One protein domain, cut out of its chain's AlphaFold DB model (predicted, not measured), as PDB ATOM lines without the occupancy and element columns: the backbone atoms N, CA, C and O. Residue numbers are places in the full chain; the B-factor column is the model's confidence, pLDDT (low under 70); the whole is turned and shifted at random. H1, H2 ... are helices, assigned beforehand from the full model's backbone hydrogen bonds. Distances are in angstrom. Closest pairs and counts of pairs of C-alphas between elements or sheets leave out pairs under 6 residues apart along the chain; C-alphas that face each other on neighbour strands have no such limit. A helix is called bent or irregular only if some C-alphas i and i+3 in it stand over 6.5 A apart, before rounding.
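What this domain is: This is residues 54 to 184 of the 189 residues of an uncharacterized protein of Ruminococcus sp. AM44-9AT (UniProt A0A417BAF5). Seven helices run roughly side by side in a slab two rows thick, with H1, H7 and H3 in one row facing H8, H2, H5 and H4 in the other; the short H6 follows at the end of H5. H8 and H4 lie at the two ends of the slab. The printed part has 131 residues with eight named helices, H1 to H8 in order along the chain, and no named strand: all helix. It is compact, with a radius of gyration of the C-alphas of 13.9 A and spans of 39 by 32 by 19 A.

Where its parts are: Find C-alpha 54 at (194.129, 106.282, 128.839); from there H1 runs 20.1 A to residue 67. H2, residues 74 to 88, is 21.2 A long and only just irregular: C-alphas 83 and 86 are 6.7 A apart. H3, the longest, starts at C-alpha 96 (177.883, 89.397, 132.607) and runs 25.3 A to residue 113. Next come H4, residues 118 to 124, only just irregular with C-alphas 119 and 122 at 6.6 A, then H5, residues 130 to 136, and H6, residues 138 to 141. H7, residues 145 to 158, measures 20.6 A. H8, residues 167 to 183, runs 24.8 A and ends at C-alpha 183 (185.819, 121.705, 144.638).

How they stand to each other: Start at H1, which touches H7, opposite ways at a shallow tilt of 15 degrees; their closest C-alphas, Arg 66 and Pro 145, are 4.4 A apart. H7 touches H3 at Phe 150 and Ala 101, closest C-alphas 5.6 A apart. H3 and H4 form a helical hairpin, closest at the C-alphas of Gly 106 and Leu 119, 5.0 A. H4 and H5, also a hairpin, only just touch, with 3 pairs of C-alphas within 8 A; the closest are Tyr 122 and Val 130, 6.9 A. H5 touches H2 at Leu 131 and Glu 85, closest C-alphas 5.1 A. H2 touches H8, opposite ways at 19 degrees, a shallow tilt; the closest C-alphas, Glu 76 and Ile 180, are 5.2 A apart. H8 touches H1, closest C-alphas Arg 170 and Met 54, 5.8 A. H6 touches H3 at residues 105 to 113 alone, closest C-alphas Tyr 140 and Ile 109, 5.8 A. H1 and H2 are near each other, as are H5 and H7; H3 and H8 are apart. In H1, H5, H7 and H8 every O i to N i+4 pair is within hydrogen-bond range, against 6 of 11 in H2, 13 of 14 in H3 and 1 of 3 in H4, where 1 of 4 O i to N i+3 pairs is; H6 is too short for an O i to N i+4 pair.

The domain as a whole: The C-alphas farthest apart, Ser 114 and Tyr 167, are 41.7 A apart. The printed part has no cut, and no link is long. Look for low confidence, pLDDT under 70, for instance at residues 119 to 128 and 166 to 168.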
ATOM      1  N   MET A  54     195.354 105.599 128.444       78.00
ATOM      2  CA  MET A  54     194.129 106.282 128.839       78.00
ATOM      3  C   MET A  54     193.237 105.379 129.695       78.00
ATOM      4  O   MET A  54     192.686 105.849 130.688       78.00
ATOM      5  N   THR A  55     193.162 104.076 129.388       81.81
ATOM      6  CA  THR A  55     192.445 103.097 130.224       81.81
ATOM      7  C   THR A  55     192.940 103.137 131.670       81.81
ATOM      8  O   THR A  55     192.147 103.311 132.594       81.81
ATOM      9  N   GLU A  56     194.254 103.018 131.877       74.38
ATOM     10  CA  GLU A  56     194.849 103.009 133.216       74.38
ATOM     11  C   GLU A  56     194.613 104.344 133.943       74.38
ATOM     12  O   GLU A  56     194.381 104.374 135.154       74.38
ATOM     13  N   MET A  57     194.608 105.462 133.210       73.88
ATOM     14  CA  MET A  57     194.295 106.768 133.790       73.88
ATOM     15  C   MET A  57     192.841 106.885 134.242       73.88
ATOM     16  O   MET A  57     192.593 107.450 135.309       73.88
ATOM     17  N   VAL A  58     191.884 106.340 133.487       83.50
ATOM     18  CA  VAL A  58     190.475 106.327 133.901       83.50
ATOM     19  C   VAL A  58     190.272 105.423 135.113       83.50
ATOM     20  O   VAL A  58     189.640 105.848 136.077       83.50
ATOM     21  N   ILE A  59     190.886 104.237 135.137       80.69
ATOM     22  CA  ILE A  59     190.819 103.327 136.292       80.69
ATOM     23  C   ILE A  59     191.332 104.021 137.562       80.69
ATOM     24  O   ILE A  59     190.649 104.032 138.589       80.69
ATOM     25  N   ARG A  60     192.503 104.666 137.495       76.25
ATOM     26  CA  ARG A  60     193.075 105.406 138.635       76.25
ATOM     27  C   ARG A  60     192.219 106.594 139.048       76.25
ATOM     28  O   ARG A  60     192.013 106.805 140.240       76.25
ATOM     29  N   THR A  61     191.709 107.344 138.073       77.69
ATOM     30  CA  THR A  61     190.787 108.462 138.293       77.69
ATOM     31  C   THR A  61     189.574 108.005 139.087       77.69
ATOM     32  O   THR A  61     189.295 108.537 140.159       77.69
ATOM     33  N   CYS A  62     188.882 106.979 138.606       85.62
ATOM     34  CA  CYS A  62     187.694 106.467 139.264       85.62
ATOM     35  C   CYS A  62     188.016 105.851 140.631       85.62
ATOM     36  O   CYS A  62     187.221 106.020 141.548       85.62
ATOM     37  N   SER A  63     189.188 105.236 140.827       78.06
ATOM     38  CA  SER A  63     189.615 104.790 142.160       78.06
ATOM     39  C   SER A  63     189.743 105.957 143.143       78.06
ATOM     40  O   SER A  63     189.260 105.852 144.265       78.06
ATOM     41  N   ILE A  64     190.353 107.073 142.733       78.44
ATOM     42  CA  ILE A  64     190.476 108.274 143.576       78.44
ATOM     43  C   ILE A  64     189.091 108.840 143.902       78.44
ATOM     44  O   ILE A  64     188.792 109.137 145.057       78.44
ATOM     45  N   LEU A  65     188.238 108.988 142.887       82.94
ATOM     46  CA  LEU A  65     186.909 109.570 143.061       82.94
ATOM     47  C   LEU A  65     185.991 108.674 143.896       82.94
ATOM     48  O   LEU A  65     185.225 109.186 144.703       82.94
ATOM     49  N   ARG A  66     186.117 107.350 143.781       90.31
ATOM     50  CA  ARG A  66     185.434 106.383 144.646       90.31
ATOM     51  C   ARG A  66     185.772 106.611 146.115       90.31
ATOM     52  O   ARG A  66     184.867 106.644 146.945       90.31
ATOM     53  N   ASP A  67     187.056 106.766 146.425       83.88
ATOM     54  CA  ASP A  67     187.533 106.914 147.803       83.88
ATOM     55  C   ASP A  67     187.089 108.257 148.422       83.88
ATOM     56  O   ASP A  67     186.996 108.378 149.642       83.88
ATOM     57  N   HIS A  68     186.743 109.242 147.583       83.75
ATOM     58  CA  HIS A  68     186.239 110.561 147.977       83.75
ATOM     59  C   HIS A  68     184.765 110.803 147.620       83.75
ATOM     60  O   HIS A  68     184.306 111.942 147.689       83.75
ATOM     61  N   ALA A  69     184.008 109.769 147.239       90.25
ATOM     62  CA  ALA A  69     182.725 109.940 146.555       90.25
ATOM     63  C   ALA A  69     181.736 110.826 147.329       90.25
ATOM     64  O   ALA A  69     181.107 111.707 146.752       90.25
ATOM     65  N   THR A  70     181.671 110.676 148.652       90.69
ATOM     66  CA  THR A  70     180.758 111.438 149.518       90.69
ATOM     67  C   THR A  70     181.094 112.929 149.636       90.69
ATOM     68  O   THR A  70     180.277 113.699 150.130       90.69
ATOM     69  N   GLU A  71     182.297 113.341 149.232       87.00
ATOM     70  CA  GLU A  71     182.782 114.726 149.301       87.00
ATOM     71  C   GLU A  71     182.653 115.454 147.956       87.00
ATOM     72  O   GLU A  71     182.761 116.683 147.905       87.00
ATOM     73  N   ILE A  72     182.447 114.708 146.869       88.88
ATOM     74  CA  ILE A  72     182.381 115.223 145.501       88.88
ATOM     75  C   ILE A  72     181.136 116.094 145.314       88.88
ATOM     76  O   ILE A  72     180.086 115.824 145.888       88.88
ATOM     77  N   GLN A  73     181.249 117.131 144.480       88.12
ATOM     78  CA  GLN A  73     180.125 117.977 144.077       88.12
ATOM     79  C   GLN A  73     179.579 117.585 142.697       88.12
ATOM     80  O   GLN A  73     180.315 117.162 141.800       88.12
ATOM     81  N   LEU A  74     178.267 117.748 142.511       89.06
ATOM     82  CA  LEU A  74     177.571 117.362 141.281       89.06
ATOM     83  C   LEU A  74     178.103 118.100 140.044       89.06
ATOM     84  O   LEU A  74     178.326 117.489 138.999       89.06
ATOM     85  N   LYS A  75     178.301 119.418 140.160       87.62
ATOM     86  CA  LYS A  75     178.606 120.284 139.018       87.62
ATOM     87  C   LYS A  75     179.892 119.847 138.318       87.62
ATOM     88  O   LYS A  75     179.862 119.557 137.126       87.62
ATOM     89  N   GLU A  76     180.994 119.749 139.053       78.38
ATOM     90  CA  GLU A  76     182.300 119.404 138.488       78.38
ATOM     91  C   GLU A  76     182.396 117.918 138.126       78.38
ATOM     92  O   GLU A  76     183.018 117.567 137.127       78.38
ATOM     93  N   SER A  77     181.732 117.030 138.874       87.25
ATOM     94  CA  SER A  77     181.783 115.587 138.601       87.25
ATOM     95  C   SER A  77     181.062 115.173 137.322       87.25
ATOM     96  O   SER A  77     181.476 114.212 136.675       87.25
ATOM     97  N   SER A  78     180.047 115.933 136.896       91.00
ATOM     98  CA  SER A  78     179.364 115.700 135.616       91.00
ATOM     99  C   SER A  78     180.313 115.787 134.411       91.00
ATOM    100  O   SER A  78     180.120 115.073 133.424       91.00
ATOM    101  N   MET A  79     181.388 116.582 134.516       88.62
ATOM    102  CA  MET A  79     182.399 116.720 133.464       88.62
ATOM    103  C   MET A  79     183.142 115.412 133.196       88.62
ATOM    104  O   MET A  79     183.578 115.194 132.069       88.62
ATOM    105  N   LEU A  80     183.280 114.539 134.200       90.44
ATOM    106  CA  LEU A  80     183.922 113.239 134.026       90.44
ATOM    107  C   LEU A  80     183.126 112.373 133.055       90.44
ATOM    108  O   LEU A  80     183.676 111.911 132.061       90.44
ATOM    109  N   VAL A  81     181.836 112.169 133.321       90.56
ATOM    110  CA  VAL A  81     181.009 111.283 132.493       90.56
ATOM    111  C   VAL A  81     180.796 111.880 131.106       90.56
ATOM    112  O   VAL A  81     180.951 111.163 130.125       90.56
ATOM    113  N   GLN A  82     180.558 113.192 131.005       91.56
ATOM    114  CA  GLN A  82     180.470 113.889 129.712       91.56
ATOM    115  C   GLN A  82     181.733 113.718 128.861       91.56
ATOM    116  O   GLN A  82     181.653 113.640 127.640       91.56
ATOM    117  N   TYR A  83     182.902 113.680 129.501       90.69
ATOM    118  CA  TYR A  83     184.171 113.509 128.809       90.69
ATOM    119  C   TYR A  83     184.446 112.051 128.422       90.69
ATOM    120  O   TYR A  83     184.962 111.793 127.337       90.69
ATOM    121  N   LEU A  84     184.104 111.097 129.291       90.00
ATOM    122  CA  LEU A  84     184.343 109.674 129.051       90.00
ATOM    123  C   LEU A  84     183.357 109.052 128.061       90.00
ATOM    124  O   LEU A  84     183.746 108.135 127.341       90.00
ATOM    125  N   GLU A  85     182.119 109.549 128.006       88.12
ATOM    126  CA  GLU A  85     181.056 109.040 127.132       88.12
ATOM    127  C   GLU A  85     181.517 108.839 125.674       88.12
ATOM    128  O   GLU A  85     181.473 107.694 125.215       88.12
ATOM    129  N   PRO A  86     182.074 109.848 124.976       86.75
ATOM    130  CA  PRO A  86     182.496 109.682 123.585       86.75
ATOM    131  C   PRO A  86     183.807 108.895 123.422       86.75
ATOM    132  O   PRO A  86     184.136 108.477 122.314       86.75
ATOM    133  N   ILE A  87     184.583 108.717 124.497       84.56
ATOM    134  CA  ILE A  87     185.923 108.106 124.474       84.56
ATOM    135  C   ILE A  87     185.865 106.597 124.705       84.56
ATOM    136  O   ILE A  87     186.628 105.842 124.102       84.56
ATOM    137  N   MET A  88     184.974 106.149 125.588       81.31
ATOM    138  CA  MET A  88     184.829 104.729 125.915       81.31
ATOM    139  C   MET A  88     183.983 103.965 124.887       81.31
ATOM    140  O   MET A  88     183.942 102.738 124.928       81.31
ATOM    141  N   GLY A  89     183.368 104.675 123.935       70.75
ATOM    142  CA  GLY A  89     182.644 104.082 122.816       70.75
ATOM    143  C   GLY A  89     181.432 103.249 123.239       70.75
ATOM    144  O   GLY A  89     180.937 103.327 124.364       70.75
ATOM    145  N   TYR A  90     180.930 102.445 122.300       69.94
ATOM    146  CA  TYR A  90     179.798 101.561 122.548       69.94
ATOM    147  C   TYR A  90     180.245 100.295 123.291       69.94
ATOM    148  O   TYR A  90     181.083  99.534 122.803       69.94
ATOM    149  N   MET A  91     179.650 100.042 124.458       72.69
ATOM    150  CA  MET A  91     179.967  98.900 125.318       72.69
ATOM    151  C   MET A  91     178.861  97.849 125.238       72.69
ATOM    152  O   MET A  91     177.708  98.120 125.565       72.69
ATOM    153  N   ALA A  92     179.210  96.641 124.798       61.09
ATOM    154  CA  ALA A  92     178.232  95.590 124.539       61.09
ATOM    155  C   ALA A  92     177.659  94.958 125.823       61.09
ATOM    156  O   ALA A  92     178.349  94.687 126.798       61.09
ATOM    157  N   MET A  93     176.383  94.588 125.791       57.94
ATOM    158  CA  MET A  93     175.698  93.957 126.926       57.94
ATOM    159  C   MET A  93     176.079  92.492 127.184       57.94
ATOM    160  O   MET A  93     175.570  91.884 128.122       57.94
ATOM    161  N   SER A  94     176.969  91.884 126.394       64.44
ATOM    162  CA  SER A  94     177.347  90.471 126.556       64.44
ATOM    163  C   SER A  94     178.250  90.198 127.768       64.44
ATOM    164  O   SER A  94     178.446  89.039 128.137       64.44
ATOM    165  N   ASN A  95     178.787  91.235 128.420       74.31
ATOM    166  CA  ASN A  95     179.622  91.073 129.603       74.31
ATOM    167  C   ASN A  95     178.768  90.937 130.881       74.31
ATOM    168  O   ASN A  95     178.295  91.922 131.450       74.31
ATOM    169  N   ASN A  96     178.624  89.703 131.375       75.50
ATOM    170  CA  ASN A  96     177.883  89.397 132.607       75.50
ATOM    171  C   ASN A  96     178.375  90.184 133.837       75.50
ATOM    172  O   ASN A  96     177.569  90.533 134.698       75.50
ATOM    173  N   GLY A  97     179.676  90.480 133.931       78.81
ATOM    174  CA  GLY A  97     180.241  91.258 135.037       78.81
ATOM    175  C   GLY A  97     179.764  92.710 135.035       78.81
ATOM    176  O   GLY A  97     179.432  93.255 136.090       78.81
ATOM    177  N   LEU A  98     179.647  93.314 133.851       81.38
ATOM    178  CA  LEU A  98     179.114  94.667 133.695       81.38
ATOM    179  C   LEU A  98     177.611  94.742 133.904       81.38
ATOM    180  O   LEU A  98     177.140  95.687 134.526       81.38
ATOM    181  N   GLN A  99     176.860  93.719 133.491       80.75
ATOM    182  CA  GLN A  99     175.436  93.644 133.817       80.75
ATOM    183  C   GLN A  99     175.181  93.632 135.326       80.75
ATOM    184  O   GLN A  99     174.217  94.236 135.792       80.75
ATOM    185  N   ILE A 100     176.011  92.918 136.091       84.69
ATOM    186  CA  ILE A 100     175.905  92.885 137.553       84.69
ATOM    187  C   ILE A 100     176.261  94.258 138.129       84.69
ATOM    188  O   ILE A 100     175.475  94.802 138.899       84.69
ATOM    189  N   ALA A 101     177.382  94.846 137.701       87.44
ATOM    190  CA  ALA A 101     177.814  96.165 138.164       87.44
ATOM    191  C   ALA A 101     176.783  97.264 137.848       87.44
ATOM    192  O   ALA A 101     176.521  98.124 138.683       87.44
ATOM    193  N   TRP A 102     176.136  97.216 136.679       87.38
ATOM    194  CA  TRP A 102     175.058  98.149 136.367       87.38
ATOM    195  C   TRP A 102     173.851  97.967 137.277       87.38
ATOM    196  O   TRP A 102     173.274  98.954 137.708       87.38
ATOM    197  N   ARG A 103     173.446  96.731 137.599       87.19
ATOM    198  CA  ARG A 103     172.316  96.523 138.520       87.19
ATOM    199  C   ARG A 103     172.574  97.166 139.879       87.19
ATOM    200  O   ARG A 103     171.630  97.670 140.470       87.19
ATOM    201  N   GLU A 104     173.820  97.180 140.350       90.12
ATOM    202  CA  GLU A 104     174.196  97.886 141.581       90.12
ATOM    203  C   GLU A 104     173.996  99.406 141.438       90.12
ATOM    204  O   GLU A 104     173.428 100.037 142.329       90.12
ATOM    205  N   VAL A 105     174.393  99.994 140.303       91.00
ATOM    206  CA  VAL A 105     174.158 101.421 140.002       91.00
ATOM    207  C   VAL A 105     172.667 101.724 139.857       91.00
ATOM    208  O   VAL A 105     172.169 102.654 140.483       91.00
ATOM    209  N   GLY A 106     171.935 100.930 139.079       88.81
ATOM    210  CA  GLY A 106     170.500 101.090 138.874       88.81
ATOM    211  C   GLY A 106     169.706 100.925 140.169       88.81
ATOM    212  O   GLY A 106     168.736 101.645 140.373       88.81
ATOM    213  N   GLN A 107     170.146 100.049 141.079       89.25
ATOM    214  CA  GLN A 107     169.548  99.939 142.407       89.25
ATOM    215  C   GLN A 107     169.800 101.207 143.226       89.25
ATOM    216  O   GLN A 107     168.860 101.734 143.807       89.25
ATOM    217  N   ALA A 108     171.023 101.750 143.206       89.31
ATOM    218  CA  ALA A 108     171.322 103.014 143.876       89.31
ATOM    219  C   ALA A 108     170.497 104.189 143.319       89.31
ATOM    220  O   ALA A 108     170.063 105.043 144.087       89.31
ATOM    221  N   ILE A 109     170.230 104.226 142.006       89.81
ATOM    222  CA  ILE A 109     169.333 105.229 141.410       89.81
ATOM    223  C   ILE A 109     167.896 105.000 141.892       89.81
ATOM    224  O   ILE A 109     167.263 105.937 142.377       89.81
ATOM    225  N   LYS A 110     167.400 103.757 141.817       87.56
ATOM    226  CA  LYS A 110     166.052 103.377 142.259       87.56
ATOM    227  C   LYS A 110     165.804 103.738 143.722       87.56
ATOM    228  O   LYS A 110     164.727 104.233 144.043       87.56
ATOM    229  N   ASP A 111     166.779 103.525 144.598       88.56
ATOM    230  CA  ASP A 111     166.658 103.837 146.025       88.56
ATOM    231  C   ASP A 111     166.435 105.340 146.275       88.56
ATOM    232  O   ASP A 111     165.825 105.718 147.276       88.56
ATOM    233  N   VAL A 112     166.885 106.203 145.354       87.44
ATOM    234  CA  VAL A 112     166.720 107.662 145.428       87.44
ATOM    235  C   VAL A 112     165.459 108.137 144.702       87.44
ATOM    236  O   VAL A 112     164.754 109.012 145.206       87.44
ATOM    237  N   THR A 113     165.159 107.597 143.519       86.31
ATOM    238  CA  THR A 113     164.083 108.100 142.644       86.31
ATOM    239  C   THR A 113     162.765 107.341 142.778       86.31
ATOM    240  O   THR A 113     161.733 107.842 142.340       86.31
ATOM    241  N   SER A 114     162.782 106.140 143.367       83.12
ATOM    242  CA  SER A 114     161.695 105.146 143.305       83.12
ATOM    243  C   SER A 114     161.308 104.711 141.880       83.12
ATOM    244  O   SER A 114     160.267 104.082 141.697       83.12
ATOM    245  N   ASP A 115     162.134 105.020 140.874       78.25
ATOM    246  CA  ASP A 115     161.885 104.673 139.474       78.25
ATOM    247  C   ASP A 115     162.419 103.268 139.158       78.25
ATOM    248  O   ASP A 115     163.619 102.996 139.252       78.25
ATOM    249  N   GLU A 116     161.522 102.352 138.792       71.44
ATOM    250  CA  GLU A 116     161.891 100.982 138.434       71.44
ATOM    251  C   GLU A 116     162.438 100.858 137.003       71.44
ATOM    252  O   GLU A 116     163.118  99.873 136.704       71.44
ATOM    253  N   CYS A 117     162.188 101.845 136.133       70.06
ATOM    254  CA  CYS A 117     162.575 101.805 134.722       70.06
ATOM    255  C   CYS A 117     164.099 101.850 134.525       70.06
ATOM    256  O   CYS A 117     164.616 101.189 133.629       70.06
ATOM    257  N   VAL A 118     164.841 102.484 135.439       71.00
ATOM    258  CA  VAL A 118     166.311 102.623 135.363       71.00
ATOM    259  C   VAL A 118     167.048 101.273 135.389       71.00
ATOM    260  O   VAL A 118     168.116 101.094 134.798       71.00
ATOM    261  N   LEU A 119     166.469 100.267 136.053       67.94
ATOM    262  CA  LEU A 119     167.007  98.900 136.058       67.94
ATOM    263  C   LEU A 119     166.830  98.194 134.702       67.94
ATOM    264  O   LEU A 119     167.545  97.227 134.411       67.94
ATOM    265  N   CYS A 120     165.875  98.660 133.899       63.97
ATOM    266  CA  CYS A 120     165.510  98.125 132.593       63.97
ATOM    267  C   CYS A 120     166.213  98.857 131.442       63.97
ATOM    268  O   CYS A 120     166.518  98.199 130.447       63.97
ATOM    269  N   ASP A 121     166.551 100.142 131.599       64.38
ATOM    270  CA  ASP A 121     167.179 100.971 130.553       64.38
ATOM    271  C   ASP A 121     168.501 100.386 130.035       64.38
ATOM    272  O   ASP A 121     168.786 100.423 128.841       64.38
ATOM    273  N   TYR A 122     169.278  99.730 130.897       60.03
ATOM    274  CA  TYR A 122     170.493  99.029 130.467       60.03
ATOM    275  C   TYR A 122     170.249  97.600 129.982       60.03
ATOM    276  O   TYR A 122     171.110  97.031 129.332       60.03
ATOM    277  N   ARG A 123     169.104  96.969 130.281       54.22
ATOM    278  CA  ARG A 123     168.833  95.575 129.873       54.22
ATOM    279  C   ARG A 123     168.351  95.436 128.425       54.22
ATOM    280  O   ARG A 123     168.414  94.322 127.907       54.22
ATOM    281  N   GLY A 124     167.831  96.502 127.815       47.00
ATOM    282  CA  GLY A 124     167.040  96.412 126.582       47.00
ATOM    283  C   GLY A 124     167.590  97.150 125.363       47.00
ATOM    284  O   GLY A 124     167.402  96.663 124.250       47.00
ATOM    285  N   ASP A 125     168.294  98.269 125.545       52.06
ATOM    286  CA  ASP A 125     168.715  99.102 124.418       52.06
ATOM    287  C   ASP A 125     170.115  98.719 123.931       52.06
ATOM    288  O   ASP A 125     171.136  99.277 124.331       52.06
ATOM    289  N   TRP A 126     170.156  97.808 122.957       51.31
ATOM    290  CA  TRP A 126     171.336  97.534 122.122       51.31
ATOM    291  C   TRP A 126     171.798  98.758 121.300       51.31
ATOM    292  O   TRP A 126     172.723  98.654 120.501       51.31
ATOM    293  N   GLU A 127     171.176  99.921 121.490       58.19
ATOM    294  CA  GLU A 127     171.389 101.132 120.700       58.19
ATOM    295  C   GLU A 127     172.005 102.287 121.506       58.19
ATOM    296  O   GLU A 127     172.406 103.287 120.910       58.19
ATOM    297  N   ARG A 128     172.128 102.178 122.840       68.44
ATOM    298  CA  ARG A 128     172.561 103.300 123.695       68.44
ATOM    299  C   ARG A 128     173.845 103.002 124.469       68.44
ATOM    300  O   ARG A 128     174.024 101.923 125.028       68.44
ATOM    301  N   ASN A 129     174.749 103.980 124.504       73.88
ATOM    302  CA  ASN A 129     175.971 103.923 125.305       73.88
ATOM    303  C   ASN A 129     175.613 104.027 126.796       73.88
ATOM    304  O   ASN A 129     174.855 104.903 127.217       73.88
ATOM    305  N   VAL A 130     176.171 103.129 127.609       76.56
ATOM    306  CA  VAL A 130     175.890 103.069 129.048       76.56
ATOM    307  C   VAL A 130     176.277 104.336 129.791       76.56
ATOM    308  O   VAL A 130     175.621 104.700 130.762       76.56
ATOM    309  N   LEU A 131     177.313 105.036 129.332       84.50
ATOM    310  CA  LEU A 131     177.695 106.313 129.921       84.50
ATOM    311  C   LEU A 131     176.692 107.416 129.583       84.50
ATOM    312  O   LEU A 131     176.524 108.317 130.397       84.50
ATOM    313  N   SER A 132     175.980 107.330 128.453       84.19
ATOM    314  CA  SER A 132     174.879 108.248 128.144       84.19
ATOM    315  C   SER A 132     173.704 108.027 129.096       84.19
ATOM    316  O   SER A 132     173.202 108.988 129.673       84.19
ATOM    317  N   ILE A 133     173.317 106.766 129.329       82.75
ATOM    318  CA  ILE A 133     172.274 106.421 130.312       82.75
ATOM    319  C   ILE A 133     172.719 106.876 131.708       82.75
ATOM    320  O   ILE A 133     171.972 107.514 132.446       82.75
ATOM    321  N   LEU A 134     173.976 106.614 132.069       87.19
ATOM    322  CA  LEU A 134     174.521 107.045 133.348       87.19
ATOM    323  C   LEU A 134     174.499 108.569 133.510       87.19
ATOM    324  O   LEU A 134     174.213 109.060 134.599       87.19
ATOM    325  N   LEU A 135     174.800 109.314 132.445       88.75
ATOM    326  CA  LEU A 135     174.798 110.772 132.459       88.75
ATOM    327  C   LEU A 135     173.400 111.335 132.754       88.75
ATOM    328  O   LEU A 135     173.288 112.291 133.521       88.75
ATOM    329  N   GLU A 136     172.343 110.717 132.221       88.19
ATOM    330  CA  GLU A 136     170.942 111.098 132.471       88.19
ATOM    331  C   GLU A 136     170.543 110.936 133.945       88.19
ATOM    332  O   GLU A 136     169.757 111.723 134.476       88.19
ATOM    333  N   HIS A 137     171.145 109.967 134.635       89.75
ATOM    334  CA  HIS A 137     170.888 109.695 136.049       89.75
ATOM    335  C   HIS A 137     172.001 110.180 136.990       89.75
ATOM    336  O   HIS A 137     171.934 109.932 138.197       89.75
ATOM    337  N   TRP A 138     173.008 110.899 136.479       92.88
ATOM    338  CA  TRP A 138     174.221 111.242 137.230       92.88
ATOM    339  C   TRP A 138     173.928 111.983 138.535       92.88
ATOM    340  O   TRP A 138     174.540 111.707 139.568       92.88
ATOM    341  N   GLN A 139     172.928 112.869 138.519       93.62
ATOM    342  CA  GLN A 139     172.520 113.653 139.687       93.62
ATOM    343  C   GLN A 139     172.108 112.819 140.907       93.62
ATOM    344  O   GLN A 139     172.153 113.325 142.025       93.62
ATOM    345  N   TYR A 140     171.753 111.549 140.708       92.31
ATOM    346  CA  TYR A 140     171.331 110.648 141.778       92.31
ATOM    347  C   TYR A 140     172.470 109.789 142.338       92.31
ATOM    348  O   TYR A 140     172.331 109.247 143.429       92.31
ATOM    349  N   VAL A 141     173.590 109.654 141.616       93.38
ATOM    350  CA  VAL A 141     174.658 108.691 141.955       93.38
ATOM    351  C   VAL A 141     176.075 109.257 141.951       93.38
ATOM    352  O   VAL A 141     177.002 108.540 142.319       93.38
ATOM    353  N   TYR A 142     176.273 110.529 141.595       93.62
ATOM    354  CA  TYR A 142     177.599 111.163 141.510       93.62
ATOM    355  C   TYR A 142     178.440 111.059 142.794       93.62
ATOM    356  O   TYR A 142     179.668 111.066 142.735       93.62
ATOM    357  N   ASN A 143     177.798 110.976 143.958       92.81
ATOM    358  CA  ASN A 143     178.452 110.884 145.262       92.81
ATOM    359  C   ASN A 143     178.532 109.446 145.806       92.81
ATOM    360  O   ASN A 143     178.864 109.237 146.975       92.81
ATOM    361  N   SER A 144     178.229 108.448 144.973       93.75
ATOM    362  CA  SER A 144     178.241 107.036 145.343       93.75
ATOM    363  C   SER A 144     179.526 106.344 144.873       93.75
ATOM    364  O   SER A 144     179.839 106.379 143.685       93.75
ATOM    365  N   PRO A 145     180.253 105.618 145.742       94.06
ATOM    366  CA  PRO A 145     181.381 104.781 145.325       94.06
ATOM    367  C   PRO A 145     181.022 103.771 144.219       94.06
ATOM    368  O   PRO A 145     181.861 103.429 143.382       94.06
ATOM    369  N   THR A 146     179.769 103.306 144.200       94.06
ATOM    370  CA  THR A 146     179.258 102.310 143.248       94.06
ATOM    371  C   THR A 146     179.395 102.778 141.804       94.06
ATOM    372  O   THR A 146     179.783 101.991 140.941       94.06
ATOM    373  N   VAL A 147     179.156 104.066 141.531       93.75
ATOM    374  CA  VAL A 147     179.204 104.581 140.160       93.75
ATOM    375  C   VAL A 147     180.625 104.603 139.602       93.75
ATOM    376  O   VAL A 147     180.861 104.231 138.454       93.75
ATOM    377  N   TYR A 148     181.602 104.953 140.435       94.50
ATOM    378  CA  TYR A 148     183.004 104.974 140.031       94.50
ATOM    379  C   TYR A 148     183.551 103.561 139.817       94.50
ATOM    380  O   TYR A 148     184.263 103.325 138.844       94.50
ATOM    381  N   ASN A 149     183.154 102.598 140.656       93.75
ATOM    382  CA  ASN A 149     183.464 101.182 140.434       93.75
ATOM    383  C   ASN A 149     182.874 100.661 139.116       93.75
ATOM    384  O   ASN A 149     183.526  99.892 138.411       93.75
ATOM    385  N   PHE A 150     181.655 101.079 138.772       92.81
ATOM    386  CA  PHE A 150     181.031 100.713 137.505       92.81
ATOM    387  C   PHE A 150     181.826 101.240 136.297       92.81
ATOM    388  O   PHE A 150     182.107 100.475 135.370       92.81
ATOM    389  N   ILE A 151     182.257 102.507 136.329       92.06
ATOM    390  CA  ILE A 151     183.074 103.100 135.257       92.06
ATOM    391  C   ILE A 151     184.430 102.379 135.147       92.06
ATOM    392  O   ILE A 151     184.843 102.037 134.040       92.06
ATOM    393  N   MET A 152     185.085 102.060 136.274       90.38
ATOM    394  CA  MET A 152     186.337 101.281 136.278       90.38
ATOM    395  C   MET A 152     186.171  99.936 135.575       90.38
ATOM    396  O   MET A 152     186.914  99.638 134.644       90.38
ATOM    397  N   ARG A 153     185.169  99.146 135.980       89.50
ATOM    398  CA  ARG A 153     184.913  97.829 135.377       89.50
ATOM    399  C   ARG A 153     184.599  97.942 133.890       89.50
ATOM    400  O   ARG A 153     184.997  97.081 133.111       89.50
ATOM    401  N   SER A 154     183.893  99.001 133.495       87.56
ATOM    402  CA  SER A 154     183.579  99.285 132.092       87.56
ATOM    403  C   SER A 154     184.853  99.522 131.277       87.56
ATOM    404  O   SER A 154     185.029  98.913 130.221       87.56
ATOM    405  N   CYS A 155     185.790 100.314 131.810       86.81
ATOM    406  CA  CYS A 155     187.115 100.503 131.216       86.81
ATOM    407  C   CYS A 155     187.925  99.207 131.143       86.81
ATOM    408  O   CYS A 155     188.531  98.937 130.112       86.81
ATOM    409  N   GLU A 156     187.941  98.404 132.209       85.88
ATOM    410  CA  GLU A 156     188.674  97.130 132.252       85.88
ATOM    411  C   GLU A 156     188.156  96.130 131.211       85.88
ATOM    412  O   GLU A 156     188.934  95.384 130.618       85.88
ATOM    413  N   ALA A 157     186.843  96.115 130.979       84.81
ATOM    414  CA  ALA A 157     186.200  95.182 130.065       84.81
ATOM    415  C   ALA A 157     186.404  95.532 128.585       84.81
ATOM    416  O   ALA A 157     186.575  94.622 127.773       84.81
ATOM    417  N   TYR A 158     186.351  96.819 128.231       81.94
ATOM    418  CA  TYR A 158     186.338  97.251 126.829       81.94
ATOM    419  C   TYR A 158     187.620  97.936 126.362       81.94
ATOM    420  O   TYR A 158     187.852  97.986 125.156       81.94
ATOM    421  N   ASN A 159     188.480  98.379 127.287       80.50
ATOM    422  CA  ASN A 159     189.576  99.311 127.025       80.50
ATOM    423  C   ASN A 159     189.114 100.600 126.319       80.50
ATOM    424  O   ASN A 159     188.027 100.706 125.760       80.50
ATOM    425  N   ILE A 160     189.960 101.623 126.359       82.31
ATOM    426  CA  ILE A 160     189.784 102.810 125.523       82.31
ATOM    427  C   ILE A 160     190.525 102.563 124.212       82.31
ATOM    428  O   ILE A 160     191.676 102.132 124.233       82.31
ATOM    429  N   HIS A 161     189.866 102.812 123.077       81.19
ATOM    430  CA  HIS A 161     190.491 102.629 121.766       81.19
ATOM    431  C   HIS A 161     191.748 103.497 121.623       81.19
ATOM    432  O   HIS A 161     191.748 104.664 122.017       81.19
ATOM    433  N   ASP A 162     192.780 102.960 120.968       76.19
ATOM    434  CA  ASP A 162     194.078 103.627 120.781       76.19
ATOM    435  C   ASP A 162     193.965 105.029 120.155       76.19
ATOM    436  O   ASP A 162     194.769 105.911 120.449       76.19
ATOM    437  N   CYS A 163     192.946 105.276 119.322       80.19
ATOM    438  CA  CYS A 163     192.700 106.594 118.728       80.19
ATOM    439  C   CYS A 163     192.305 107.670 119.753       80.19
ATOM    440  O   CYS A 163     192.522 108.855 119.503       80.19
ATOM    441  N   TYR A 164     191.758 107.272 120.902       82.25
ATOM    442  CA  TYR A 164     191.489 108.160 122.028       82.25
ATOM    443  C   TYR A 164     192.601 108.132 123.076       82.25
ATOM    444  O   TYR A 164     192.610 108.983 123.966       82.25
ATOM    445  N   ASP A 165     193.561 107.215 122.958       72.81
ATOM    446  CA  ASP A 165     194.713 107.124 123.844       72.81
ATOM    447  C   ASP A 165     195.815 108.133 123.469       72.81
ATOM    448  O   ASP A 165     196.957 107.796 123.149       72.81
ATOM    449  N   THR A 166     195.447 109.415 123.485       68.12
ATOM    450  CA  THR A 166     196.305 110.535 123.090       68.12
ATOM    451  C   THR A 166     196.789 111.324 124.300       68.12
ATOM    452  O   THR A 166     196.142 111.365 125.348       68.12
ATOM    453  N   TYR A 167     197.925 112.006 124.149       58.84
ATOM    454  CA  TYR A 167     198.447 112.905 125.182       58.84
ATOM    455  C   TYR A 167     197.416 113.962 125.607       58.84
ATOM    456  O   TYR A 167     197.225 114.182 126.802       58.84
ATOM    457  N   ASP A 168     196.710 114.566 124.650       65.38
ATOM    458  CA  ASP A 168     195.723 115.612 124.928       65.38
ATOM    459  C   ASP A 168     194.530 115.077 125.722       65.38
ATOM    460  O   ASP A 168     194.064 115.733 126.656       65.38
ATOM    461  N   ASN A 169     194.074 113.860 125.412       71.25
ATOM    462  CA  ASN A 169     192.996 113.229 126.162       71.25
ATOM    463  C   ASN A 169     193.419 112.881 127.592       71.25
ATOM    464  O   ASN A 169     192.734 113.214 128.562       71.25
ATOM    465  N   ARG A 170     194.610 112.300 127.741       68.50
ATOM    466  CA  ARG A 170     195.209 112.023 129.051       68.50
ATOM    467  C   ARG A 170     195.340 113.302 129.888       68.50
ATOM    468  O   ARG A 170     194.951 113.324 131.055       68.50
ATOM    469  N   LEU A 171     195.817 114.394 129.288       62.16
ATOM    470  CA  LEU A 171     195.934 115.695 129.949       62.16
ATOM    471  C   LEU A 171     194.563 116.262 130.339       62.16
ATOM    472  O   LEU A 171     194.403 116.793 131.439       62.16
ATOM    473  N   ARG A 172     193.562 116.141 129.463       71.94
ATOM    474  CA  ARG A 172     192.203 116.620 129.730       71.94
ATOM    475  C   ARG A 172     191.571 115.902 130.918       71.94
ATOM    476  O   ARG A 172     190.976 116.569 131.763       71.94
ATOM    477  N   LEU A 173     191.755 114.587 131.025       73.50
ATOM    478  CA  LEU A 173     191.294 113.809 132.174       73.50
ATOM    479  C   LEU A 173     191.937 114.290 133.481       73.50
ATOM    480  O   LEU A 173     191.230 114.499 134.463       73.50
ATOM    481  N   CYS A 174     193.250 114.548 133.490       61.66
ATOM    482  CA  CYS A 174     193.940 115.093 134.666       61.66
ATOM    483  C   CYS A 174     193.326 116.414 135.150       61.66
ATOM    484  O   CYS A 174     193.154 116.603 136.357       61.66
ATOM    485  N   TRP A 175     192.984 117.319 134.229       62.38
ATOM    486  CA  TRP A 175     192.334 118.584 134.576       62.38
ATOM    487  C   TRP A 175     190.955 118.371 135.186       62.38
ATOM    488  O   TRP A 175     190.679 118.927 136.243       62.38
ATOM    489  N   ILE A 176     190.137 117.503 134.586       75.06
ATOM    490  CA  ILE A 176     188.806 117.169 135.106       75.06
ATOM    491  C   ILE A 176     188.902 116.649 136.545       75.06
ATOM    492  O   ILE A 176     188.202 117.137 137.427       75.06
ATOM    493  N   VAL A 177     189.808 115.704 136.811       74.06
ATOM    494  CA  VAL A 177     189.999 115.159 138.166       74.06
ATOM    495  C   VAL A 177     190.477 116.228 139.133       74.06
ATOM    496  O   VAL A 177     189.982 116.313 140.252       74.06
ATOM    497  N   THR A 178     191.428 117.054 138.707       65.69
ATOM    498  CA  THR A 178     191.953 118.143 139.534       65.69
ATOM    499  C   THR A 178     190.844 119.117 139.921       65.69
ATOM    500  O   THR A 178     190.761 119.506 141.085       65.69
ATOM    501  N   ASP A 179     189.974 119.478 138.981       71.88
ATOM    502  CA  ASP A 179     188.867 120.398 139.227       71.88
ATOM    503  C   ASP A 179     187.842 119.790 140.194       71.88
ATOM    504  O   ASP A 179     187.519 120.426 141.196       71.88
ATOM    505  N   ILE A 180     187.442 118.528 139.994       75.62
ATOM    506  CA  ILE A 180     186.562 117.797 140.928       75.62
ATOM    507  C   ILE A 180     187.157 117.766 142.344       75.62
ATOM    508  O   ILE A 180     186.474 118.003 143.340       75.62
ATOM    509  N   MET A 181     188.455 117.481 142.449       73.44
ATOM    510  CA  MET A 181     189.135 117.309 143.734       73.44
ATOM    511  C   MET A 181     189.409 118.635 144.449       73.44
ATOM    512  O   MET A 181     189.521 118.655 145.676       73.44
ATOM    513  N   ARG A 182     189.501 119.746 143.712       68.88
ATOM    514  CA  ARG A 182     189.595 121.098 144.278       68.88
ATOM    515  C   ARG A 182     188.270 121.572 144.860       68.88
ATOM    516  O   ARG A 182     188.290 122.241 145.889       68.88
ATOM    517  N   THR A 183     187.151 121.242 144.216       73.38
ATOM    518  CA  THR A 183     185.819 121.705 144.638       73.38
ATOM    519  C   THR A 183     185.134 120.779 145.634       73.38
ATOM    520  O   THR A 183     184.117 121.165 146.208       73.38
ATOM    521  N   ARG A 184     185.683 119.583 145.895       76.75
ATOM    522  CA  ARG A 184     185.144 118.677 146.916       76.75
ATOM    523  C   ARG A 184     184.998 119.375 148.270       76.75
ATOM    524  O   ARG A 184     185.832 120.181 148.694       76.75
TER     525      ARG A 184